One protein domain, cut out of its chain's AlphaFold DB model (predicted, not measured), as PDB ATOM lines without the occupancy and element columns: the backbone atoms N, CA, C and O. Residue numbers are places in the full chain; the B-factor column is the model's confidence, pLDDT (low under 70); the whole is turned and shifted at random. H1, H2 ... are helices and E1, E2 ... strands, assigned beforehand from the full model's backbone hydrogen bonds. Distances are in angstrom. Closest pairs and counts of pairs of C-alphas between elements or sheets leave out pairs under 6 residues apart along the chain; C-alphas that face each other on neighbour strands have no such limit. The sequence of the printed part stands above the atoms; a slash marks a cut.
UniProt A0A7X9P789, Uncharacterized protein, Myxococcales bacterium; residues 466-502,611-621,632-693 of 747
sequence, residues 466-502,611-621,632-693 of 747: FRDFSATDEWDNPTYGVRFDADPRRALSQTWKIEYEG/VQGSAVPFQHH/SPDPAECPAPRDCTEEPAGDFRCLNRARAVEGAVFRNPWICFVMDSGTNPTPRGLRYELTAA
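This is residues 466 to 502, 611 to 621 and 632 to 693 of the 747 residues of an uncharacterized protein of Myxococcales bacterium (UniProt A0A7X9P789). Little regular structure: two small three-stranded antiparallel sheets, E1-E5-E4 and E3-E2-E6, stand partly face to face amid loops, with short helix H1 far out and residues 472 to 477 sticking out. The 110 printed residues, under half in named elements, run E1, E2, E3, H1, E4, E5, E6, mostly strand. The whole is compact, radius of gyration of the C-alphas 14.2 A, spans 39 by 33 by 33 A.

E1, residues 482 to 484, neighbours E5, residues 671 to 674, with N 483 and O 672 within hydrogen-bond range at 3.0 A. E4, residues 665 to 667, and E5 form a hairpin, N 666 to O 673 2.8 A. E2, residues 494 to 500, neighbours E3, residues 611 to 613, N 497 to O 612 2.7 A, and E6, residues 687 to 692, N 496 to O 690 2.7 A. H1, residues 652 to 655, is on neither sheet and too short for an O i to N i+4 pair.

E1 begins at C-alpha 482 (-21.195, -10.206, 13.111). E2 measures 19.6 A. E6, 16.4 A, ends at C-alpha 692 (-28.795, -14.685, 6.991).

Across the cuts, C-alphas 502 and 611 are 8.6 A apart, 621 and 632 5.5 A. E5 to E6 is a long link. Residues 466 to 492 and 647 to 653 have pLDDT under 70.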
ATOM      1  N   PHE A 466     -19.480 -10.259  21.482       41.56
ATOM      2  CA  PHE A 466     -19.192 -10.101  20.058       41.56
ATOM      3  C   PHE A 466     -18.717  -8.666  19.832       41.56
ATOM      4  O   PHE A 466     -19.406  -7.729  20.233       41.56
ATOM      5  N   ARG A 467     -17.547  -8.476  19.219       39.03
ATOM      6  CA  ARG A 467     -16.949  -7.147  19.008       39.03
ATOM      7  C   ARG A 467     -17.375  -6.548  17.663       39.03
ATOM      8  O   ARG A 467     -17.179  -7.181  16.634       39.03
ATOM      9  N   ASP A 468     -17.920  -5.330  17.675       35.16
ATOM     10  CA  ASP A 468     -18.248  -4.556  16.467       35.16
ATOM     11  C   ASP A 468     -16.999  -4.100  15.691       35.16
ATOM     12  O   ASP A 468     -16.010  -3.656  16.283       35.16
ATOM     13  N   PHE A 469     -17.067  -4.183  14.359       43.41
ATOM     14  CA  PHE A 469     -16.028  -3.751  13.414       43.41
ATOM     15  C   PHE A 469     -16.485  -2.595  12.509       43.41
ATOM     16  O   PHE A 469     -15.759  -2.213  11.588       43.41
ATOM     17  N   SER A 470     -17.666  -2.012  12.742       40.41
ATOM     18  CA  SER A 470     -18.204  -0.957  11.879       40.41
ATOM     19  C   SER A 470     -18.847   0.200  12.641       40.41
ATOM     20  O   SER A 470     -20.052   0.381  12.567       40.41
ATOM     21  N   ALA A 471     -18.045   1.029  13.312       37.59
ATOM     22  CA  ALA A 471     -18.273   2.479  13.415       37.59
ATOM     23  C   ALA A 471     -17.182   3.139  14.267       37.59
ATOM     24  O   ALA A 471     -16.834   2.672  15.345       37.59
ATOM     25  N   THR A 472     -16.688   4.282  13.807       41.59
ATOM     26  CA  THR A 472     -15.820   5.203  14.553       41.59
ATOM     27  C   THR A 472     -16.563   6.015  15.622       41.59
ATOM     28  O   THR A 472     -16.071   7.076  15.996       41.59
ATOM     29  N   ASP A 473     -17.723   5.572  16.116       39.59
ATOM     30  CA  ASP A 473     -18.515   6.379  17.044       39.59
ATOM     31  C   ASP A 473     -18.366   5.946  18.506       39.59
ATOM     32  O   ASP A 473     -18.656   4.834  18.937       39.59
ATOM     33  N   GLU A 474     -17.883   6.929  19.253       42.91
ATOM     34  CA  GLU A 474     -17.564   7.010  20.667       42.91
ATOM     35  C   GLU A 474     -18.846   6.929  21.526       42.91
ATOM     36  O   GLU A 474     -19.285   7.935  22.075       42.91
ATOM     37  N   TRP A 475     -19.504   5.764  21.616       35.84
ATOM     38  CA  TRP A 475     -20.636   5.558  22.540       35.84
ATOM     39  C   TRP A 475     -20.539   4.231  23.311       35.84
ATOM     40  O   TRP A 475     -20.437   3.153  22.734       35.84
ATOM     41  N   ASP A 476     -20.620   4.346  24.641       38.88
ATOM     42  CA  ASP A 476     -20.495   3.335  25.712       38.88
ATOM     43  C   ASP A 476     -21.561   2.206  25.721       38.88
ATOM     44  O   ASP A 476     -21.927   1.699  26.783       38.88
ATOM     45  N   ASN A 477     -22.067   1.764  24.566       35.88
ATOM     46  CA  ASN A 477     -22.931   0.583  24.480       35.88
ATOM     47  C   ASN A 477     -22.252  -0.518  23.648       35.88
ATOM     48  O   ASN A 477     -21.922  -0.280  22.486       35.88
ATOM     49  N   PRO A 478     -22.037  -1.727  24.209       35.16
ATOM     50  CA  PRO A 478     -21.433  -2.828  23.473       35.16
ATOM     51  C   PRO A 478     -22.390  -3.262  22.363       35.16
ATOM     52  O   PRO A 478     -23.435  -3.857  22.623       35.16
ATOM     53  N   THR A 479     -22.038  -2.913  21.132       40.47
ATOM     54  CA  THR A 479     -22.778  -3.290  19.929       40.47
ATOM     55  C   THR A 479     -22.167  -4.586  19.393       40.47
ATOM     56  O   THR A 479     -20.952  -4.780  19.454       40.47
ATOM     57  N   TYR A 480     -23.018  -5.522  18.980       47.31
ATOM     58  CA  TYR A 480     -22.651  -6.862  18.526       47.31
ATOM     59  C   TYR A 480     -22.117  -6.797  17.087       47.31
ATOM     60  O   TYR A 480     -22.822  -6.306  16.212       47.31
ATOM     61  N   GLY A 481     -20.911  -7.309  16.821       53.25
ATOM     62  CA  GLY A 481     -20.348  -7.360  15.466       53.25
ATOM     63  C   GLY A 481     -20.300  -8.760  14.878       53.25
ATOM     64  O   GLY A 481     -19.328  -9.481  15.086       53.25
ATOM     65  N   VAL A 482     -21.316  -9.134  14.106       56.12
ATOM     66  CA  VAL A 482     -21.195 -10.206  13.111       56.12
ATOM     67  C   VAL A 482     -21.067  -9.522  11.764       56.12
ATOM     68  O   VAL A 482     -21.935  -8.732  11.393       56.12
ATOM     69  N   ARG A 483     -19.986  -9.802  11.033       63.16
ATOM     70  CA  ARG A 483     -19.804  -9.278   9.682       63.16
ATOM     71  C   ARG A 483     -19.970 -10.414   8.685       63.16
ATOM     72  O   ARG A 483     -19.147 -11.325   8.618       63.16
ATOM     73  N   PHE A 484     -21.037 -10.334   7.906       63.25
ATOM     74  CA  PHE A 484     -21.147 -11.091   6.668       63.25
ATOM     75  C   PHE A 484     -20.285 -10.421   5.598       63.25
ATOM     76  O   PHE A 484     -19.993  -9.222   5.695       63.25
ATOM     77  N   ASP A 485     -19.843 -11.194   4.608       61.62
ATOM     78  CA  ASP A 485     -19.161 -10.621   3.449       61.62
ATOM     79  C   ASP A 485     -20.033  -9.499   2.848       61.62
ATOM     80  O   ASP A 485     -21.260  -9.602   2.789       61.62
ATOM     81  N   ALA A 486     -19.395  -8.388   2.480       51.31
ATOM     82  CA  ALA A 486     -20.087  -7.229   1.933       51.31
ATOM     83  C   ALA A 486     -20.623  -7.490   0.518       51.31
ATOM     84  O   ALA A 486     -21.440  -6.701   0.045       51.31
ATOM     85  N   ASP A 487     -20.180  -8.561  -0.151       52.06
ATOM     86  CA  ASP A 487     -20.779  -9.011  -1.399       52.06
ATOM     87  C   ASP A 487     -22.070  -9.812  -1.117       52.06
ATOM     88  O   ASP A 487     -22.002 -10.984  -0.725       52.06
ATOM     89  N   PRO A 488     -23.270  -9.243  -1.358       52.09
ATOM     90  CA  PRO A 488     -24.534  -9.955  -1.158       52.09
ATOM     91  C   PRO A 488     -24.658 -11.208  -2.040       52.09
ATOM     92  O   PRO A 488     -25.486 -12.067  -1.759       52.09
ATOM     93  N   ARG A 489     -23.821 -11.351  -3.080       49.12
ATOM     94  CA  ARG A 489     -23.761 -12.541  -3.945       49.12
ATOM     95  C   ARG A 489     -22.982 -13.708  -3.319       49.12
ATOM     96  O   ARG A 489     -23.014 -14.797  -3.891       49.12
ATOM     97  N   ARG A 490     -22.263 -13.484  -2.208       55.22
ATOM     98  CA  ARG A 490     -21.559 -14.507  -1.404       55.22
ATOM     99  C   ARG A 490     -22.349 -14.937  -0.171       55.22
ATOM    100  O   ARG A 490     -22.159 -16.047   0.322       55.22
ATOM    101  N   ALA A 491     -23.213 -14.067   0.350       64.12
ATOM    102  CA  ALA A 491     -24.082 -14.414   1.465       64.12
ATOM    103  C   ALA A 491     -25.094 -15.458   0.987       64.12
ATOM    104  O   ALA A 491     -25.831 -15.169   0.056       64.12
ATOM    105  N   LEU A 492     -25.137 -16.647   1.593       68.44
ATOM    106  CA  LEU A 492     -26.231 -17.595   1.357       68.44
ATOM    107  C   LEU A 492     -27.392 -17.303   2.305       68.44
ATOM    108  O   LEU A 492     -27.152 -16.902   3.449       68.44
ATOM    109  N   SER A 493     -28.625 -17.560   1.867       78.50
ATOM    110  CA  SER A 493     -29.750 -17.656   2.802       78.50
ATOM    111  C   SER A 493     -29.575 -18.919   3.644       78.50
ATOM    112  O   SER A 493     -29.756 -20.030   3.158       78.50
ATOM    113  N   GLN A 494     -29.141 -18.769   4.896       84.69
ATOM    114  CA  GLN A 494     -28.874 -19.905   5.778       84.69
ATOM    115  C   GLN A 494     -28.849 -19.513   7.252       84.69
ATOM    116  O   GLN A 494     -28.608 -18.359   7.612       84.69
ATOM    117  N   THR A 495     -29.019 -20.512   8.111       89.06
ATOM    118  CA  THR A 495     -28.840 -20.384   9.556       89.06
ATOM    119  C   THR A 495     -27.484 -20.941   9.960       89.06
ATOM    120  O   THR A 495     -27.184 -22.110   9.737       89.06
ATOM    121  N   TRP A 496     -26.669 -20.105  10.588       90.81
ATOM    122  CA  TRP A 496     -25.407 -20.484  11.195       90.81
ATOM    123  C   TRP A 496     -25.622 -20.902  12.638       90.81
ATOM    124  O   TRP A 496     -26.071 -20.106  13.459       90.81
ATOM    125  N   LYS A 497     -25.253 -22.136  12.956       93.81
ATOM    126  CA  LYS A 497     -25.157 -22.667  14.308       93.81
ATOM    127  C   LYS A 497     -23.721 -22.508  14.811       93.81
ATOM    128  O   LYS A 497     -22.796 -23.059  14.221       93.81
ATOM    129  N   ILE A 498     -23.545 -21.779  15.910       94.19
ATOM    130  CA  ILE A 498     -22.255 -21.600  16.590       94.19
ATOM    131  C   ILE A 498     -22.376 -22.211  17.989       94.19
ATOM    132  O   ILE A 498     -23.090 -21.664  18.825       94.19
ATOM    133  N   GLU A 499     -21.735 -23.351  18.246       95.12
ATOM    134  CA  GLU A 499     -21.879 -24.124  19.494       95.12
ATOM    135  C   GLU A 499     -20.531 -24.334  20.198       95.12
ATOM    136  O   GLU A 499     -19.606 -24.893  19.611       95.12
ATOM    137  N   TYR A 500     -20.406 -23.924  21.463       95.25
ATOM    138  CA  TYR A 500     -19.201 -24.166  22.258       95.25
ATOM    139  C   TYR A 500     -19.084 -25.644  22.632       95.25
ATOM    140  O   TYR A 500     -20.014 -26.216  23.206       95.25
ATOM    141  N   GLU A 501     -17.945 -26.260  22.309       95.50
ATOM    142  CA  GLU A 501     -17.728 -27.710  22.439       95.50
ATOM    143  C   GLU A 501     -18.836 -28.544  21.758       95.50
ATOM    144  O   GLU A 501     -19.328 -29.561  22.270       95.50
ATOM    145  N   GLY A 502     -19.266 -28.069  20.584       95.81
ATOM    146  CA  GLY A 502     -20.264 -28.729  19.749       95.81
ATOM    147  C   GLY A 502     -19.799 -30.074  19.186       95.81
ATOM    148  O   GLY A 502     -18.607 -30.385  19.133       95.81
ATOM    149  N   VAL A 611     -18.659 -23.958  14.283       94.44
ATOM    150  CA  VAL A 611     -19.405 -23.074  13.377       94.44
ATOM    151  C   VAL A 611     -19.916 -23.879  12.189       94.44
ATOM    152  O   VAL A 611     -19.130 -24.454  11.441       94.44
ATOM    153  N   GLN A 612     -21.233 -23.923  12.005       92.81
ATOM    154  CA  GLN A 612     -21.898 -24.714  10.966       92.81
ATOM    155  C   GLN A 612     -22.958 -23.868  10.276       92.81
ATOM    156  O   GLN A 612     -23.791 -23.281  10.958       92.81
ATOM    157  N   GLY A 613     -22.946 -23.804   8.948       90.00
ATOM    158  CA  GLY A 613     -24.060 -23.245   8.185       90.00
ATOM    159  C   GLY A 613     -25.105 -24.321   7.899       90.00
ATOM    160  O   GLY A 613     -24.780 -25.505   7.866       90.00
ATOM    161  N   SER A 614     -26.364 -23.933   7.705       85.69
ATOM    162  CA  SER A 614     -27.410 -24.873   7.279       85.69
ATOM    163  C   SER A 614     -27.319 -25.226   5.794       85.69
ATOM    164  O   SER A 614     -27.818 -26.274   5.408       85.69
ATOM    165  N   ALA A 615     -26.710 -24.358   4.978       77.12
ATOM    166  CA  ALA A 615     -26.474 -24.588   3.547       77.12
ATOM    167  C   ALA A 615     -24.984 -24.802   3.235       77.12
ATOM    168  O   ALA A 615     -24.618 -25.457   2.265       77.12
ATOM    169  N   VAL A 616     -24.105 -24.240   4.065       78.06
ATOM    170  CA  VAL A 616     -22.663 -24.437   3.964       78.06
ATOM    171  C   VAL A 616     -22.254 -25.739   4.659       78.06
ATOM    172  O   VAL A 616     -22.529 -25.894   5.852       78.06
ATOM    173  N   PRO A 617     -21.529 -26.643   3.975       73.75
ATOM    174  CA  PRO A 617     -21.031 -27.868   4.580       73.75
ATOM    175  C   PRO A 617     -20.031 -27.543   5.689       73.75
ATOM    176  O   PRO A 617     -19.392 -26.488   5.704       73.75
ATOM    177  N   PHE A 618     -19.842 -28.489   6.605       82.12
ATOM    178  CA  PHE A 618     -18.811 -28.384   7.629       82.12
ATOM    179  C   PHE A 618     -17.423 -28.228   6.993       82.12
ATOM    180  O   PHE A 618     -16.889 -29.164   6.402       82.12
ATOM    181  N   GLN A 619     -16.840 -27.038   7.121       80.62
ATOM    182  CA  GLN A 619     -15.519 -26.746   6.585       80.62
ATOM    183  C   GLN A 619     -14.432 -26.993   7.622       80.62
ATOM    184  O   GLN A 619     -14.353 -26.295   8.629       80.62
ATOM    185  N   HIS A 620     -13.524 -27.917   7.349       87.00
ATOM    186  CA  HIS A 620     -12.296 -28.044   8.120       87.00
ATOM    187  C   HIS A 620     -11.097 -28.130   7.190       87.00
ATOM    188  O   HIS A 620     -11.209 -28.455   6.012       87.00
ATOM    189  N   HIS A 621      -9.933 -27.859   7.757       85.69
ATOM    190  CA  HIS A 621      -8.654 -27.932   7.071       85.69
ATOM    191  C   HIS A 621      -7.753 -28.999   7.716       85.69
ATOM    192  O   HIS A 621      -6.539 -28.980   7.586       85.69
ATOM    193  N   SER A 632      -3.938 -28.344   8.314       83.12
ATOM    194  CA  SER A 632      -3.184 -27.965   7.115       83.12
ATOM    195  C   SER A 632      -3.897 -26.863   6.325       83.12
ATOM    196  O   SER A 632      -5.026 -27.068   5.884       83.12
ATOM    197  N   PRO A 633      -3.249 -25.720   6.060       80.56
ATOM    198  CA  PRO A 633      -1.850 -25.419   6.355       80.56
ATOM    199  C   PRO A 633      -1.597 -25.304   7.860       80.56
ATOM    200  O   PRO A 633      -2.545 -25.155   8.634       80.56
ATOM    201  N   ASP A 634      -0.326 -25.387   8.261       79.75
ATOM    202  CA  ASP A 634       0.071 -25.170   9.656       79.75
ATOM    203  C   ASP A 634      -0.557 -23.842  10.140       79.75
ATOM    204  O   ASP A 634      -0.505 -22.845   9.411       79.75
ATOM    205  N   PRO A 635      -1.158 -23.770  11.342       76.75
ATOM    206  CA  PRO A 635      -1.689 -22.523  11.893       76.75
ATOM    207  C   PRO A 635      -0.713 -21.337  11.837       76.75
ATOM    208  O   PRO A 635      -1.149 -20.186  11.760       76.75
ATOM    209  N   ALA A 636       0.599 -21.593  11.843       80.06
ATOM    210  CA  ALA A 636       1.636 -20.583  11.640       80.06
ATOM    211  C   ALA A 636       1.663 -19.998  10.212       80.06
ATOM    212  O   ALA A 636       2.016 -18.831  10.038       80.06
ATOM    213  N   GLU A 637       1.282 -20.786   9.205       80.62
ATOM    214  CA  GLU A 637       1.099 -20.374   7.805       80.62
ATOM    215  C   GLU A 637      -0.275 -19.732   7.560       80.62
ATOM    216  O   GLU A 637      -0.456 -19.019   6.572       80.62
ATOM    217  N   CYS A 638      -1.215 -19.929   8.488       80.19
ATOM    218  CA  CYS A 638      -2.557 -19.358   8.475       80.19
ATOM    219  C   CYS A 638      -2.794 -18.375   9.633       80.19
ATOM    220  O   CYS A 638      -3.651 -18.633  10.496       80.19
ATOM    221  N   PRO A 639      -2.082 -17.235   9.688       80.06
ATOM    222  CA  PRO A 639      -2.317 -16.254  10.735       80.06
ATOM    223  C   PRO A 639      -3.787 -15.823  10.712       80.06
ATOM    224  O   PRO A 639      -4.329 -15.462   9.667       80.06
ATOM    225  N   ALA A 640      -4.451 -15.882  11.871       77.25
ATOM    226  CA  ALA A 640      -5.798 -15.344  11.988       77.25
ATOM    227  C   ALA A 640      -5.770 -13.861  11.570       77.25
ATOM    228  O   ALA A 640      -4.864 -13.136  12.005       77.25
ATOM    229  N   PRO A 641      -6.715 -13.406  10.730       81.38
ATOM    230  CA  PRO A 641      -6.772 -12.004  10.341       81.38
ATOM    231  C   PRO A 641      -6.957 -11.146  11.598       81.38
ATOM    232  O   PRO A 641      -7.578 -11.588  12.569       81.38
ATOM    233  N   ARG A 642      -6.398  -9.931  11.629       83.38
ATOM    234  CA  ARG A 642      -6.518  -9.085  12.831       83.38
ATOM    235  C   ARG A 642      -7.937  -8.571  13.026       83.38
ATOM    236  O   ARG A 642      -8.331  -8.287  14.156       83.38
ATOM    237  N   ASP A 643      -8.685  -8.458  11.935       85.62
ATOM    238  CA  ASP A 643     -10.093  -8.099  11.919       85.62
ATOM    239  C   ASP A 643     -10.814  -8.693  10.698       85.62
ATOM    240  O   ASP A 643     -10.216  -9.323   9.828       85.62
ATOM    241  N   CYS A 644     -12.130  -8.493  10.629       80.31
ATOM    242  CA  CYS A 644     -12.952  -8.966   9.515       80.31
ATOM    243  C   CYS A 644     -12.797  -8.163   8.212       80.31
ATOM    244  O   CYS A 644     -13.498  -8.445   7.241       80.31
ATOM    245  N   THR A 645     -11.936  -7.145   8.188       78.31
ATOM    246  CA  THR A 645     -11.686  -6.287   7.019       78.31
ATOM    247  C   THR A 645     -10.367  -6.605   6.333       78.31
ATOM    248  O   THR A 645     -10.275  -6.452   5.119       78.31
ATOM    249  N   GLU A 646      -9.374  -7.088   7.080       79.56
ATOM    250  CA  GLU A 646      -8.108  -7.553   6.525       79.56
ATOM    251  C   GLU A 646      -8.346  -8.770   5.639       79.56
ATOM    252  O   GLU A 646      -8.900  -9.771   6.087       79.56
ATOM    253  N   GLU A 647      -7.917  -8.708   4.381       69.69
ATOM    254  CA  GLU A 647      -7.870  -9.900   3.542       69.69
ATOM    255  C   GLU A 647      -7.015 -10.979   4.223       69.69
ATOM    256  O   GLU A 647      -5.961 -10.671   4.792       69.69
ATOM    257  N   PRO A 648      -7.468 -12.240   4.213       67.62
ATOM    258  CA  PRO A 648      -6.711 -13.336   4.790       67.62
ATOM    259  C   PRO A 648      -5.357 -13.432   4.080       67.62
ATOM    260  O   PRO A 648      -5.282 -13.700   2.885       67.62
ATOM    261  N   ALA A 649      -4.274 -13.192   4.816       63.31
ATOM    262  CA  ALA A 649      -2.935 -13.420   4.300       63.31
ATOM    263  C   ALA A 649      -2.652 -14.929   4.320       63.31
ATOM    264  O   ALA A 649      -2.656 -15.529   5.393       63.31
ATOM    265  N   GLY A 650      -2.387 -15.525   3.156       65.56
ATOM    266  CA  GLY A 650      -1.957 -16.920   3.051       65.56
ATOM    267  C   GLY A 650      -2.783 -17.758   2.082       65.56
ATOM    268  O   GLY A 650      -3.445 -17.244   1.184       65.56
ATOM    269  N   ASP A 651      -2.682 -19.070   2.248       68.75
ATOM    270  CA  ASP A 651      -3.392 -20.074   1.459       68.75
ATOM    271  C   ASP A 651      -4.907 -20.013   1.738       68.75
ATOM    272  O   ASP A 651      -5.334 -19.903   2.885       68.75
ATOM    273  N   PHE A 652      -5.753 -20.108   0.712       66.56
ATOM    274  CA  PHE A 652      -7.213 -20.096   0.879       66.56
ATOM    275  C   PHE A 652      -7.719 -21.236   1.774       66.56
ATOM    276  O   PHE A 652      -8.768 -21.103   2.406       66.56
ATOM    277  N   ARG A 653      -6.972 -22.344   1.883       68.62
ATOM    278  CA  ARG A 653      -7.267 -23.438   2.819       68.62
ATOM    279  C   ARG A 653      -7.334 -22.944   4.268       68.62
ATOM    280  O   ARG A 653      -8.083 -23.508   5.062       68.62
ATOM    281  N   CYS A 654      -6.668 -21.830   4.587       76.69
ATOM    282  CA  CYS A 654      -6.784 -21.141   5.871       76.69
ATOM    283  C   CYS A 654      -8.203 -20.635   6.177       76.69
ATOM    284  O   CYS A 654      -8.511 -20.403   7.345       76.69
ATOM    285  N   LEU A 655      -9.057 -20.451   5.163       77.75
ATOM    286  CA  LEU A 655     -10.449 -20.026   5.320       77.75
ATOM    287  C   LEU A 655     -11.407 -21.189   5.574       77.75
ATOM    288  O   LEU A 655     -12.508 -20.947   6.060       77.75
ATOM    289  N   ASN A 656     -11.008 -22.440   5.328       77.94
ATOM    290  CA  ASN A 656     -11.833 -23.616   5.614       77.94
ATOM    291  C   ASN A 656     -11.811 -23.935   7.120       77.94
ATOM    292  O   ASN A 656     -11.303 -24.962   7.579       77.94
ATOM    293  N   ARG A 657     -12.319 -22.998   7.922       84.25
ATOM    294  CA  ARG A 657     -12.412 -23.088   9.376       84.25
ATOM    295  C   ARG A 657     -13.868 -23.250   9.769       84.25
ATOM    296  O   ARG A 657     -14.710 -22.435   9.415       84.25
ATOM    297  N   ALA A 658     -14.128 -24.250  10.595       90.94
ATOM    298  CA  ALA A 658     -15.365 -24.390  11.358       90.94
ATOM    299  C   ALA A 658     -15.099 -24.376  12.868       90.94
ATOM    300  O   ALA A 658     -16.013 -24.574  13.659       90.94
ATOM    301  N   ARG A 659     -13.848 -24.139  13.276       93.94
ATOM    302  CA  ARG A 659     -13.429 -24.005  14.671       93.94
ATOM    303  C   ARG A 659     -13.083 -22.545  14.944       93.94
ATOM    304  O   ARG A 659     -12.175 -21.996  14.324       93.94
ATOM    305  N   ALA A 660     -13.815 -21.916  15.854       92.81
ATOM    306  CA  ALA A 660     -13.553 -20.574  16.357       92.81
ATOM    307  C   ALA A 660     -12.914 -20.662  17.750       92.81
ATOM    308  O   ALA A 660     -13.431 -21.325  18.649       92.81
ATOM    309  N   VAL A 661     -11.775 -19.995  17.926       92.25
ATOM    310  CA  VAL A 661     -11.071 -19.912  19.212       92.25
ATOM    311  C   VAL A 661     -11.493 -18.626  19.914       92.25
ATOM    312  O   VAL A 661     -11.577 -17.572  19.285       92.25
ATOM    313  N   GLU A 662     -11.752 -18.702  21.217       89.50
ATOM    314  CA  GLU A 662     -12.095 -17.516  22.003       89.50
ATOM    315  C   GLU A 662     -10.970 -16.469  21.972       89.50
ATOM    316  O   GLU A 662      -9.789 -16.788  22.106       89.50
ATOM    317  N   GLY A 663     -11.342 -15.203  21.786       86.88
ATOM    318  CA  GLY A 663     -10.435 -14.063  21.652       86.88
ATOM    319  C   GLY A 663      -9.737 -13.951  20.292       86.88
ATOM    320  O   GLY A 663      -8.981 -13.001  20.086       86.88
ATOM    321  N   ALA A 664      -9.974 -14.881  19.361       90.25
ATOM    322  CA  ALA A 664      -9.457 -14.825  17.997       90.25
ATOM    323  C   ALA A 664     -10.557 -14.444  16.995       90.25
ATOM    324  O   ALA A 664     -11.735 -14.747  17.188       90.25
ATOM    325  N   VAL A 665     -10.162 -13.804  15.890       89.50
ATOM    326  CA  VAL A 665     -11.053 -13.599  14.743       89.50
ATOM    327  C   VAL A 665     -11.270 -14.938  14.059       89.50
ATOM    328  O   VAL A 665     -10.339 -15.556  13.537       89.50
ATOM    329  N   PHE A 666     -12.520 -15.377  14.055       90.38
ATOM    330  CA  PHE A 666     -12.977 -16.434  13.182       90.38
ATOM    331  C   PHE A 666     -13.355 -15.834  11.835       90.38
ATOM    332  O   PHE A 666     -14.119 -14.871  11.764       90.38
ATOM    333  N   ARG A 667     -12.852 -16.440  10.765       86.19
ATOM    334  CA  ARG A 667     -13.238 -16.108   9.401       86.19
ATOM    335  C   ARG A 667     -13.258 -17.370   8.560       86.19
ATOM    336  O   ARG A 667     -12.284 -18.121   8.561       86.19
ATOM    337  N   ASN A 668     -14.345 -17.544   7.826       84.19
ATOM    338  CA  ASN A 668     -14.432 -18.440   6.680       84.19
ATOM    339  C   ASN A 668     -14.908 -17.630   5.451       84.19
ATOM    340  O   ASN A 668     -15.057 -16.407   5.566       84.19
ATOM    341  N   PRO A 669     -15.127 -18.242   4.271       77.62
ATOM    342  CA  PRO A 669     -15.543 -17.505   3.076       77.62
ATOM    343  C   PRO A 669     -16.894 -16.777   3.185       77.62
ATOM    344  O   PRO A 669     -17.200 -15.959   2.326       77.62
ATOM    345  N   TRP A 670     -17.713 -17.063   4.202       80.62
ATOM    346  CA  TRP A 670     -19.095 -16.575   4.275       80.62
ATOM    347  C   TRP A 670     -19.406 -15.736   5.514       80.62
ATOM    348  O   TRP A 670     -20.292 -14.881   5.468       80.62
ATOM    349  N   ILE A 671     -18.716 -15.975   6.629       84.25
ATOM    350  CA  ILE A 671     -18.951 -15.273   7.890       84.25
ATOM    351  C   ILE A 671     -17.632 -14.960   8.598       84.25
ATOM    352  O   ILE A 671     -16.685 -15.752   8.600       84.25
ATOM    353  N   CYS A 672     -17.590 -13.790   9.232       86.88
ATOM    354  CA  CYS A 672     -16.503 -13.382  10.103       86.88
ATOM    355  C   CYS A 672     -17.031 -12.791  11.414       86.88
ATOM    356  O   CYS A 672     -17.949 -11.964  11.422       86.88
ATOM    357  N   PHE A 673     -16.449 -13.220  12.533       89.06
ATOM    358  CA  PHE A 673     -16.793 -12.735  13.869       89.06
ATOM    359  C   PHE A 673     -15.661 -12.996  14.873       89.06
ATOM    360  O   PHE A 673     -14.703 -13.712  14.591       89.06
ATOM    361  N   VAL A 674     -15.779 -12.425  16.070       87.56
ATOM    362  CA  VAL A 674     -14.915 -12.716  17.224       87.56
ATOM    363  C   VAL A 674     -15.800 -13.155  18.384       87.56
ATOM    364  O   VAL A 674     -16.820 -12.515  18.641       87.56
ATOM    365  N   MET A 675     -15.392 -14.216  19.085       84.88
ATOM    366  CA  MET A 675     -16.011 -14.656  20.340       84.88
ATOM    367  C   MET A 675     -15.102 -14.284  21.505       84.88
ATOM    368  O   MET A 675     -14.086 -14.942  21.702       84.88
ATOM    369  N   ASP A 676     -15.435 -13.272  22.298       82.56
ATOM    370  CA  ASP A 676     -14.672 -12.977  23.515       82.56
ATOM    371  C   ASP A 676     -15.214 -13.780  24.698       82.56
ATOM    372  O   ASP A 676     -16.422 -13.791  24.944       82.56
ATOM    373  N   SER A 677     -14.325 -14.392  25.478       76.31
ATOM    374  CA  SER A 677     -14.715 -15.083  26.703       76.31
ATOM    375  C   SER A 677     -15.281 -14.107  27.740       76.31
ATOM    376  O   SER A 677     -14.807 -12.981  27.931       76.31
ATOM    377  N   GLY A 678     -16.350 -14.536  28.411       76.94
ATOM    378  CA  GLY A 678     -16.885 -13.822  29.566       76.94
ATOM    379  C   GLY A 678     -15.973 -13.956  30.792       76.94
ATOM    380  O   GLY A 678     -14.907 -14.560  30.758       76.94
ATOM    381  N   THR A 679     -16.414 -13.437  31.939       74.50
ATOM    382  CA  THR A 679     -15.692 -13.634  33.214       74.50
ATOM    383  C   THR A 679     -15.814 -15.053  33.774       74.50
ATOM    384  O   THR A 679     -15.113 -15.392  34.723       74.50
ATOM    385  N   ASN A 680     -16.724 -15.860  33.226       80.25
ATOM    386  CA  ASN A 680     -16.959 -17.245  33.615       80.25
ATOM    387  C   ASN A 680     -16.574 -18.176  32.458       80.25
ATOM    388  O   ASN A 680     -16.690 -17.752  31.307       80.25
ATOM    389  N   PRO A 681     -16.186 -19.432  32.747       85.81
ATOM    390  CA  PRO A 681     -16.006 -20.447  31.717       85.81
ATOM    391  C   PRO A 681     -17.265 -20.576  30.860       85.81
ATOM    392  O   PRO A 681     -18.378 -20.635  31.392       85.81
ATOM    393  N   THR A 682     -17.079 -20.621  29.547       86.62
ATOM    394  CA  THR A 682     -18.158 -20.831  28.586       86.62
ATOM    395  C   THR A 682     -18.762 -22.220  28.815       86.62
ATOM    396  O   THR A 682     -18.026 -23.210  28.808       86.62
ATOM    397  N   PRO A 683     -20.074 -22.335  29.093       89.94
ATOM    398  CA  PRO A 683     -20.680 -23.634  29.335       89.94
ATOM    399  C   PRO A 683     -20.726 -24.436  28.033       89.94
ATOM    400  O   PRO A 683     -21.105 -23.917  26.981       89.94
ATOM    401  N   ARG A 684     -20.366 -25.718  28.117       89.88
ATOM    402  CA  ARG A 684     -20.506 -26.678  27.017       89.88
ATOM    403  C   ARG A 684     -21.935 -26.674  26.470       89.88
ATOM    404  O   ARG A 684     -22.896 -26.643  27.238       89.88
ATOM    405  N   GLY A 685     -22.063 -26.733  25.146       89.44
ATOM    406  CA  GLY A 685     -23.349 -26.741  24.451       89.44
ATOM    407  C   GLY A 685     -24.016 -25.368  24.346       89.44
ATOM    408  O   GLY A 685     -25.126 -25.284  23.818       89.44
ATOM    409  N   LEU A 686     -23.372 -24.288  24.816       89.88
ATOM    410  CA  LEU A 686     -23.839 -22.928  24.546       89.88
ATOM    411  C   LEU A 686     -23.898 -22.706  23.039       89.88
ATOM    412  O   LEU A 686     -22.891 -22.841  22.350       89.88
ATOM    413  N   ARG A 687     -25.090 -22.370  22.545       92.56
ATOM    414  CA  ARG A 687     -25.403 -22.270  21.122       92.56
ATOM    415  C   ARG A 687     -25.916 -20.879  20.769       92.56
ATOM    416  O   ARG A 687     -26.799 -20.349  21.442       92.56
ATOM    417  N   TYR A 688     -25.418 -20.353  19.658       89.88
ATOM    418  CA  TYR A 688     -25.988 -19.227  18.930       89.88
ATOM    419  C   TYR A 688     -26.526 -19.700  17.586       89.88
ATOM    420  O   TYR A 688     -25.954 -20.592  16.955       89.88
ATOM    421  N   GLU A 689     -27.618 -19.081  17.153       89.81
ATOM    422  CA  GLU A 689     -28.149 -19.214  15.804       89.81
ATOM    423  C   GLU A 689     -28.184 -17.837  15.150       89.81
ATOM    424  O   GLU A 689     -28.715 -16.888  15.727       89.81
ATOM    425  N   LEU A 690     -27.585 -17.724  13.968       86.69
ATOM    426  CA  LEU A 690     -27.566 -16.502  13.173       86.69
ATOM    427  C   LEU A 690     -28.164 -16.814  11.806       86.69
ATOM    428  O   LEU A 690     -27.565 -17.554  11.033       86.69
ATOM    429  N   THR A 691     -29.319 -16.247  11.484       83.00
ATOM    430  CA  THR A 691     -29.931 -16.436  10.164       83.00
ATOM    431  C   THR A 691     -29.570 -15.273   9.249       83.00
ATOM    432  O   THR A 691     -29.884 -14.120   9.541       83.00
ATOM    433  N   ALA A 692     -28.914 -15.580   8.133       79.12
ATOM    434  CA  ALA A 692     -28.795 -14.685   6.991       79.12
ATOM    435  C   ALA A 692     -29.973 -14.969   6.047       79.12
ATOM    436  O   ALA A 692     -30.179 -16.114   5.656       79.12
ATOM    437  N   ALA A 693     -30.764 -13.949   5.708       75.25
ATOM    438  CA  ALA A 693     -31.934 -14.060   4.832       75.25
ATOM    439  C   ALA A 693     -31.815 -13.150   3.598       75.25
ATOM    440  O   ALA A 693     -31.360 -12.015   3.705       75.25
TER     441      ALA A 693